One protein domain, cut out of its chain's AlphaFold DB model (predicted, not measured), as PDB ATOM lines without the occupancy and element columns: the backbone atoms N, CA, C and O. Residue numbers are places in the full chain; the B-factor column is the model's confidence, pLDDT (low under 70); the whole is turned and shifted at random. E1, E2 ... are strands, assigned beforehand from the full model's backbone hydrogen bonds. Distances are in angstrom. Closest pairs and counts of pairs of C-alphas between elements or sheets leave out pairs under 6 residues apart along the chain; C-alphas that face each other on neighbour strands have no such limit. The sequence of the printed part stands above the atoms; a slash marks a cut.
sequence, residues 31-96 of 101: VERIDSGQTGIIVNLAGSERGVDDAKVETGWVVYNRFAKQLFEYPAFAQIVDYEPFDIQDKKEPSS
ATOM      1  N   VAL A  31      87.299  26.734   5.603       81.12
ATOM      2  CA  VAL A  31      86.424  27.220   6.660       81.12
ATOM      3  C   VAL A  31      85.099  26.507   6.478       81.12
ATOM      4  O   VAL A  31      84.421  26.724   5.474       81.12
ATOM      5  N   GLU A  32      84.742  25.663   7.434       78.94
ATOM      6  CA  GLU A  32      83.471  24.944   7.434       78.94
ATOM      7  C   GLU A  32      82.660  25.352   8.661       78.94
ATOM      8  O   GLU A  32      83.206  25.648   9.731       78.94
ATOM      9  N   ARG A  33      81.342  25.458   8.473       81.75
ATOM     10  CA  ARG A  33      80.406  25.836   9.528       81.75
ATOM     11  C   ARG A  33      79.573  24.617   9.884       81.75
ATOM     12  O   ARG A  33      78.705  24.241   9.106       81.75
ATOM     13  N   ILE A  34      79.799  24.084  11.080       75.75
ATOM     14  CA  ILE A  34      79.035  22.956  11.611       75.75
ATOM     15  C   ILE A  34      77.779  23.495  12.289       75.75
ATOM     16  O   ILE A  34      77.861  24.371  13.160       75.75
ATOM     17  N   ASP A  35      76.617  23.000  11.864       77.00
ATOM     18  CA  ASP A  35      75.332  23.385  12.444       77.00
ATOM     19  C   ASP A  35      75.077  22.672  13.783       77.00
ATOM     20  O   ASP A  35      75.594  21.586  14.034       77.00
ATOM     21  N   SER A  36      74.245  23.248  14.653       70.31
ATOM     22  CA  SER A  36      74.054  22.781  16.038       70.31
ATOM     23  C   SER A  36      73.416  21.393  16.181       70.31
ATOM     24  O   SER A  36      73.328  20.874  17.290       70.31
ATOM     25  N   GLY A  37      72.932  20.801  15.087       66.94
ATOM     26  CA  GLY A  37      72.390  19.437  15.052       66.94
ATOM     27  C   GLY A  37      73.392  18.370  14.602       66.94
ATOM     28  O   GLY A  37      73.024  17.194  14.540       66.94
ATOM     29  N   GLN A  38      74.617  18.758  14.243       71.94
ATOM     30  CA  GLN A  38      75.669  17.871  13.751       71.94
ATOM     31  C   GLN A  38      76.938  18.050  14.587       71.94
ATOM     32  O   GLN A  38      77.218  19.128  15.112       71.94
ATOM     33  N   THR A  39      77.721  16.986  14.689       72.00
ATOM     34  CA  THR A  39      79.056  17.006  15.280       72.00
ATOM     35  C   THR A  39      80.080  16.694  14.198       72.00
ATOM     36  O   THR A  39      79.869  15.794  13.389       72.00
ATOM     37  N   GLY A  40      81.194  17.429  14.185       70.62
ATOM     38  CA  GLY A  40      82.322  17.172  13.294       70.62
ATOM     39  C   GLY A  40      83.435  16.366  13.957       70.62
ATOM     40  O   GLY A  40      83.782  16.620  15.108       70.62
ATOM     41  N   ILE A  41      84.040  15.443  13.212       73.94
ATOM     42  CA  ILE A  41      85.331  14.824  13.532       73.94
ATOM     43  C   ILE A  41      86.362  15.286  12.510       73.94
ATOM     44  O   ILE A  41      86.116  15.241  11.305       73.94
ATOM     45  N   ILE A  42      87.540  15.684  12.991       76.31
ATOM     46  CA  ILE A  42      88.669  16.057  12.142       76.31
ATOM     47  C   ILE A  42      89.629  14.867  12.042       76.31
ATOM     48  O   ILE A  42      90.248  14.464  13.021       76.31
ATOM     49  N   VAL A  43      89.786  14.320  10.843       71.19
ATOM     50  CA  VAL A  43      90.706  13.213  10.556       71.19
ATOM     51  C   VAL A  43      91.987  13.761   9.948       71.19
ATOM     52  O   VAL A  43      91.941  14.527   8.984       71.19
ATOM     53  N   ASN A  44      93.137  13.362  10.487       76.62
ATOM     54  CA  ASN A  44      94.436  13.760   9.962       76.62
ATOM     55  C   ASN A  44      94.920  12.746   8.910       76.62
ATOM     56  O   ASN A  44      95.152  11.573   9.210       76.62
ATOM     57  N   LEU A  45      95.074  13.197   7.662       72.31
ATOM     58  CA  LEU A  45      95.534  12.384   6.529       72.31
ATOM     59  C   LEU A  45      97.060  12.395   6.363       72.31
ATOM     60  O   LEU A  45      97.605  11.603   5.582       72.31
ATOM     61  N   ALA A  46      97.778  13.267   7.073       64.31
ATOM     62  CA  ALA A  46      99.210  13.478   6.885       64.31
ATOM     63  C   ALA A  46     100.012  13.250   8.179       64.31
ATOM     64  O   ALA A  46      99.680  13.779   9.231       64.31
ATOM     65  N   GLY A  47     101.121  12.504   8.075       63.03
ATOM     66  CA  GLY A  47     102.093  12.319   9.160       63.03
ATOM     67  C   GLY A  47     102.129  10.917   9.777       63.03
ATOM     68  O   GLY A  47     101.529   9.975   9.263       63.03
ATOM     69  N   SER A  48     102.892  10.786  10.868       63.22
ATOM     70  CA  SER A  48     103.014   9.552  11.666       63.22
ATOM     71  C   SER A  48     101.828   9.337  12.620       63.22
ATOM     72  O   SER A  48     101.648   8.231  13.115       63.22
ATOM     73  N   GLU A  49     101.016  10.373  12.843       65.31
ATOM     74  CA  GLU A  49      99.783  10.380  13.650       65.31
ATOM     75  C   GLU A  49      98.549  10.397  12.734       65.31
ATOM     76  O   GLU A  49      97.584  11.132  12.932       65.31
ATOM     77  N   ARG A  50      98.605   9.618  11.649       58.97
ATOM     78  CA  ARG A  50      97.455   9.404  10.768       58.97
ATOM     79  C   ARG A  50      96.367   8.676  11.539       58.97
ATOM     80  O   ARG A  50      96.597   7.581  12.048       58.97
ATOM     81  N   GLY A  51      95.182   9.264  11.578       65.25
ATOM     82  CA  GLY A  51      94.078   8.722  12.349       65.25
ATOM     83  C   GLY A  51      93.027   9.771  12.657       65.25
ATOM     84  O   GLY A  51      93.109  10.922  12.216       65.25
ATOM     85  N   VAL A  52      92.017   9.337  13.400       59.38
ATOM     86  CA  VAL A  52      91.050  10.235  14.024       59.38
ATOM     87  C   VAL A  52      91.816  10.998  15.097       59.38
ATOM     88  O   VAL A  52      92.147  10.439  16.140       59.38
ATOM     89  N   ASP A  53      92.174  12.237  14.777       61.66
ATOM     90  CA  ASP A  53      92.735  13.165  15.748       61.66
ATOM     91  C   ASP A  53      91.600  13.496  16.724       61.66
ATOM     92  O   ASP A  53      90.440  13.571  16.302       61.66
ATOM     93  N   ASP A  54      91.938  13.603  18.009       55.16
ATOM     94  CA  ASP A  54      91.028  13.743  19.154       55.16
ATOM     95  C   ASP A  54      89.744  14.481  18.749       55.16
ATOM     96  O   ASP A  54      89.816  15.622  18.282       55.16
ATOM     97  N   ALA A  55      88.599  13.788  18.808       52.66
ATOM     98  CA  ALA A  55      87.330  14.212  18.220       52.66
ATOM     99  C   ALA A  55      86.894  15.560  18.807       52.66
ATOM    100  O   ALA A  55      86.158  15.635  19.792       52.66
ATOM    101  N   LYS A  56      87.390  16.649  18.221       55.31
ATOM    102  CA  LYS A  56      87.114  18.000  18.680       55.31
ATOM    103  C   LYS A  56      85.726  18.359  18.175       55.31
ATOM    104  O   LYS A  56      85.560  18.848  17.061       55.31
ATOM    105  N   VAL A  57      84.736  18.042  19.006       56.38
ATOM    106  CA  VAL A  57      83.323  18.388  18.834       56.38
ATOM    107  C   VAL A  57      83.183  19.901  18.988       56.38
ATOM    108  O   VAL A  57      82.815  20.412  20.042       56.38
ATOM    109  N   GLU A  58      83.570  20.642  17.958       58.91
ATOM    110  CA  GLU A  58      83.510  22.102  17.955       58.91
ATOM    111  C   GLU A  58      82.306  22.518  17.110       58.91
ATOM    112  O   GLU A  58      82.315  22.417  15.884       58.91
ATOM    113  N   THR A  59      81.236  22.962  17.765       61.56
ATOM    114  CA  THR A  59      80.095  23.577  17.083       61.56
ATOM    115  C   THR A  59      80.476  24.994  16.649       61.56
ATOM    116  O   THR A  59      80.940  25.788  17.469       61.56
ATOM    117  N   GLY A  60      80.255  25.348  15.380       73.56
ATOM    118  CA  GLY A  60      80.525  26.692  14.863       73.56
ATOM    119  C   GLY A  60      81.511  26.726  13.696       73.56
ATOM    120  O   GLY A  60      81.462  25.883  12.805       73.56
ATOM    121  N   TRP A  61      82.347  27.767  13.657       77.12
ATOM    122  CA  TRP A  61      83.292  28.011  12.565       77.12
ATOM    123  C   TRP A  61      84.608  27.281  12.814       77.12
ATOM    124  O   TRP A  61      85.374  27.660  13.701       77.12
ATOM    125  N   VAL A  62      84.888  26.272  11.996       76.94
ATOM    126  CA  VAL A  62      86.115  25.482  12.080       76.94
ATOM    127  C   VAL A  62      87.020  25.850  10.912       76.94
ATOM    128  O   VAL A  62      86.647  25.718   9.747       76.94
ATOM    129  N   VAL A  63      88.225  26.322  11.232       79.81
ATOM    130  CA  VAL A  63      89.274  26.598  10.244       79.81
ATOM    131  C   VAL A  63      90.305  25.486  10.315       79.81
ATOM    132  O   VAL A  63      90.927  25.275  11.358       79.81
ATOM    133  N   TYR A  64      90.514  24.782   9.209       79.81
ATOM    134  CA  TYR A  64      91.496  23.703   9.138       79.81
ATOM    135  C   TYR A  64      92.233  23.705   7.799       79.81
ATOM    136  O   TYR A  64      91.801  24.297   6.814       79.81
ATOM    137  N   ASN A  65      93.394  23.051   7.757       83.69
ATOM    138  CA  ASN A  65      94.130  22.870   6.511       83.69
ATOM    139  C   ASN A  65      93.550  21.674   5.747       83.69
ATOM    140  O   ASN A  65      93.731  20.530   6.168       83.69
ATOM    141  N   ARG A  66      92.910  21.943   4.605       79.25
ATOM    142  CA  ARG A  66      92.190  20.940   3.800       79.25
ATOM    143  C   ARG A  66      93.064  19.848   3.185       79.25
ATOM    144  O   ARG A  66      92.546  18.838   2.726       79.25
ATOM    145  N   PHE A  67      94.372  20.078   3.089       77.81
ATOM    146  CA  PHE A  67      95.305  19.113   2.507       77.81
ATOM    147  C   PHE A  67      95.822  18.118   3.542       77.81
ATOM    148  O   PHE A  67      96.192  17.000   3.191       77.81
ATOM    149  N   ALA A  68      95.864  18.526   4.811       77.12
ATOM    150  CA  ALA A  68      96.337  17.688   5.905       77.12
ATOM    151  C   ALA A  68      95.184  17.040   6.673       77.12
ATOM    152  O   ALA A  68      95.338  15.926   7.160       77.12
ATOM    153  N   LYS A  69      94.042  17.725   6.788       77.12
ATOM    154  CA  LYS A  69      92.914  17.293   7.608       77.12
ATOM    155  C   LYS A  69      91.613  17.275   6.804       77.12
ATOM    156  O   LYS A  69      91.439  18.080   5.891       77.12
ATOM    157  N   GLN A  70      90.704  16.378   7.169       75.31
ATOM    158  CA  GLN A  70      89.366  16.257   6.591       75.31
ATOM    159  C   GLN A  70      88.319  16.265   7.699       75.31
ATOM    160  O   GLN A  70      88.489  15.573   8.702       75.31
ATOM    161  N   LEU A  71      87.250  17.038   7.512       73.81
ATOM    162  CA  LEU A  71      86.112  17.085   8.419       73.81
ATOM    163  C   LEU A  71      85.053  16.063   7.982       73.81
ATOM    164  O   LEU A  71      84.737  15.957   6.797       73.81
ATOM    165  N   PHE A  72      84.512  15.313   8.938       75.69
ATOM    166  CA  PHE A  72      83.345  14.455   8.750       75.69
ATOM    167  C   PHE A  72      82.250  14.867   9.720       75.69
ATOM    168  O   PHE A  72      82.483  14.892  10.927       75.69
ATOM    169  N   GLU A  73      81.061  15.147   9.199       73.31
ATOM    170  CA  GLU A  73      79.892  15.494  10.003       73.31
ATOM    171  C   GLU A  73      79.008  14.269  10.225       73.31
ATOM    172  O   GLU A  73      78.772  13.475   9.311       73.31
ATOM    173  N   TYR A  74      78.519  14.117  11.452       75.62
ATOM    174  CA  TYR A  74      77.539  13.100  11.805       75.62
ATOM    175  C   TYR A  74      76.454  13.686  12.711       75.62
ATOM    176  O   TYR A  74      76.694  14.649  13.447       75.62
ATOM    177  N   PRO A  75      75.244  13.107  12.684       74.31
ATOM    178  CA  PRO A  75      74.156  13.567  13.526       74.31
ATOM    179  C   PRO A  75      74.462  13.385  15.011       74.31
ATOM    180  O   PRO A  75      74.889  12.318  15.444       74.31
ATOM    181  N   ALA A  76      74.171  14.417  15.805       74.50
ATOM    182  CA  ALA A  76      74.371  14.399  17.255       74.50
ATOM    183  C   ALA A  76      73.242  13.677  18.029       74.50
ATOM    184  O   ALA A  76      73.165  13.777  19.252       74.50
ATOM    185  N   PHE A  77      72.349  12.967  17.333       73.56
ATOM    186  CA  PHE A  77      71.213  12.257  17.921       73.56
ATOM    187  C   PHE A  77      71.393  10.737  17.852       73.56
ATOM    188  O   PHE A  77      71.827  10.187  16.840       73.56
ATOM    189  N   ALA A  78      71.022  10.051  18.936       72.12
ATOM    190  CA  ALA A  78      70.956   8.594  18.972       72.12
ATOM    191  C   ALA A  78      69.809   8.106  18.074       72.12
ATOM    192  O   ALA A  78      68.678   8.575  18.198       72.12
ATOM    193  N   GLN A  79      70.108   7.177  17.169       72.25
ATOM    194  CA  GLN A  79      69.111   6.568  16.290       72.25
ATOM    195  C   GLN A  79      68.583   5.289  16.937       72.25
ATOM    196  O   GLN A  79      69.363   4.428  17.339       72.25
ATOM    197  N   ILE A  80      67.261   5.176  17.032       80.81
ATOM    198  CA  ILE A  80      66.586   3.940  17.427       80.81
ATOM    199  C   ILE A  80      66.341   3.166  16.132       80.81
ATOM    200  O   ILE A  80      65.683   3.675  15.227       80.81
ATOM    201  N   VAL A  81      66.948   1.986  16.016       77.19
ATOM    202  CA  VAL A  81      66.747   1.082  14.880       77.19
ATOM    203  C   VAL A  81      65.859  -0.053  15.353       77.19
ATOM    204  O   VAL A  81      66.277  -0.844  16.199       77.19
ATOM    205  N   ASP A  82      64.659  -0.134  14.787       81.31
ATOM    206  CA  ASP A  82      63.770  -1.270  14.990       81.31
ATOM    207  C   ASP A  82      64.246  -2.418  14.099       81.31
ATOM    208  O   ASP A  82      64.285  -2.307  12.870       81.31
ATOM    209  N   TYR A  83      64.649  -3.522  14.721       78.81
ATOM    210  CA  TYR A  83      65.057  -4.719  13.998       78.81
ATOM    211  C   TYR A  83      63.851  -5.613  13.736       78.81
ATOM    212  O   TYR A  83      63.032  -5.854  14.625       78.81
ATOM    213  N   GLU A  84      63.767  -6.152  12.518       82.06
ATOM    214  CA  GLU A  84      62.783  -7.186  12.218       82.06
ATOM    215  C   GLU A  84      63.024  -8.414  13.112       82.06
ATOM    216  O   GLU A  84      64.179  -8.794  13.337       82.06
ATOM    217  N   PRO A  85      61.959  -9.064  13.615       78.31
ATOM    218  CA  PRO A  85      62.101 -10.280  14.402       78.31
ATOM    219  C   PRO A  85      62.840 -11.353  13.598       78.31
ATOM    220  O   PRO A  85      62.410 -11.719  12.503       78.31
ATOM    221  N   PHE A  86      63.924 -11.889  14.154       76.81
ATOM    222  CA  PHE A  86      64.686 -12.968  13.535       76.81
ATOM    223  C   PHE A  86      64.727 -14.207  14.428       76.81
ATOM    224  O   PHE A  86      64.724 -14.132  15.659       76.81
ATOM    225  N   ASP A  87      64.739 -15.372  13.782       75.00
ATOM    226  CA  ASP A  87      64.783 -16.666  14.452       75.00
ATOM    227  C   ASP A  87      66.233 -16.976  14.870       75.00
ATOM    228  O   ASP A  87      67.099 -17.218  14.026       75.00
ATOM    229  N   ILE A  88      66.508 -16.988  16.177       74.50
ATOM    230  CA  ILE A  88      67.815 -17.387  16.719       74.50
ATOM    231  C   ILE A  88      67.792 -18.900  16.953       74.50
ATOM    232  O   ILE A  88      67.004 -19.410  17.748       74.50
ATOM    233  N   GLN A  89      68.651 -19.632  16.242       66.38
ATOM    234  CA  GLN A  89      68.838 -21.069  16.446       66.38
ATOM    235  C   GLN A  89      69.845 -21.277  17.583       66.38
ATOM    236  O   GLN A  89      71.054 -21.173  17.368       66.38
ATOM    237  N   ASP A  90      69.357 -21.536  18.795       75.88
ATOM    238  CA  ASP A  90      70.225 -21.857  19.927       75.88
ATOM    239  C   ASP A  90      70.659 -23.333  19.874       75.88
ATOM    240  O   ASP A  90      69.911 -24.221  19.460       75.88
ATOM    241  N   LYS A  91      71.890 -23.634  20.294       67.62
ATOM    242  CA  LYS A  91      72.476 -24.984  20.175       67.62
ATOM    243  C   LYS A  91      71.864 -25.991  21.163       67.62
ATOM    244  O   LYS A  91      72.143 -27.186  21.054       67.62
ATOM    245  N   LYS A  92      71.077 -25.533  22.144       60.75
ATOM    246  CA  LYS A  92      70.514 -26.377  23.214       60.75
ATOM    247  C   LYS A  92      68.998 -26.302  23.421       60.75
ATOM    248  O   LYS A  92      68.508 -27.125  24.184       60.75
ATOM    249  N   GLU A  93      68.252 -25.444  22.728       56.28
ATOM    250  CA  GLU A  93      66.780 -25.387  22.819       56.28
ATOM    251  C   GLU A  93      66.147 -24.914  21.497       56.28
ATOM    252  O   GLU A  93      66.820 -24.246  20.710       56.28
ATOM    253  N   PRO A  94      64.880 -25.286  21.204       58.59
ATOM    254  CA  PRO A  94      64.257 -24.986  19.922       58.59
ATOM    255  C   PRO A  94      63.989 -23.483  19.788       58.59
ATOM    256  O   PRO A  94      63.609 -22.811  20.745       58.59
ATOM    257  N   SER A  95      64.198 -22.982  18.570       58.78
ATOM    258  CA  SER A  95      64.148 -21.573  18.166       58.78
ATOM    259  C   SER A  95      63.007 -20.784  18.812       58.78
ATOM    260  O   SER A  95      61.835 -20.977  18.474       58.78
ATOM    261  N   SER A  96      63.353 -19.861  19.706       58.75
ATOM    262  CA  SER A  96      62.412 -18.882  20.244       58.75
ATOM    263  C   SER A  96      62.504 -17.586  19.434       58.75
ATOM    264  O   SER A  96      63.583 -17.023  19.252       58.75
TER     265      SER A  96
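What this domain is: This is residues 31 to 96 of the 101 residues of an uncharacterized protein of Bacteroides uniformis (UniProt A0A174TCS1). With little regular structure, a small head of two antiparallel strand pairs, E2 with E4 and E1 with E3, sends out a long tail, residues 76 to 96. The 66 printed residues have four named strands, E1 to E4 in order, and no named helix; the class is all strand, with 24 residues in named elements. The whole is extended, radius of gyration of the C-alphas 20.0 A, spanning 58 by 32 by 15 A.

Where its parts are: E2, residues 38 to 44, begins at C-alpha 38 (75.669, 17.871, 13.751) and is 19.6 A long. E4, residues 69 to 75, is 20.0 A, ending at (74.156, 13.567, 13.526). E1 is residues 31 to 34, 9.9 A; E3 is residues 60 to 65, 16.4 A.

How they stand to each other: E2 and E4 are antiparallel at 155 degrees, with N 41 and O 72 within hydrogen-bond range at 2.8 A. E1 and E3 are antiparallel at 142 degrees, with N 62 and O 32 at 2.9 A. E2 and E3 are near each other.

The domain as a whole: The printed part has no cut. The link E2 to E3, 15 residues, is long. Residues 37, 46 to 59, 89 and 91 to 96 have pLDDT under 70.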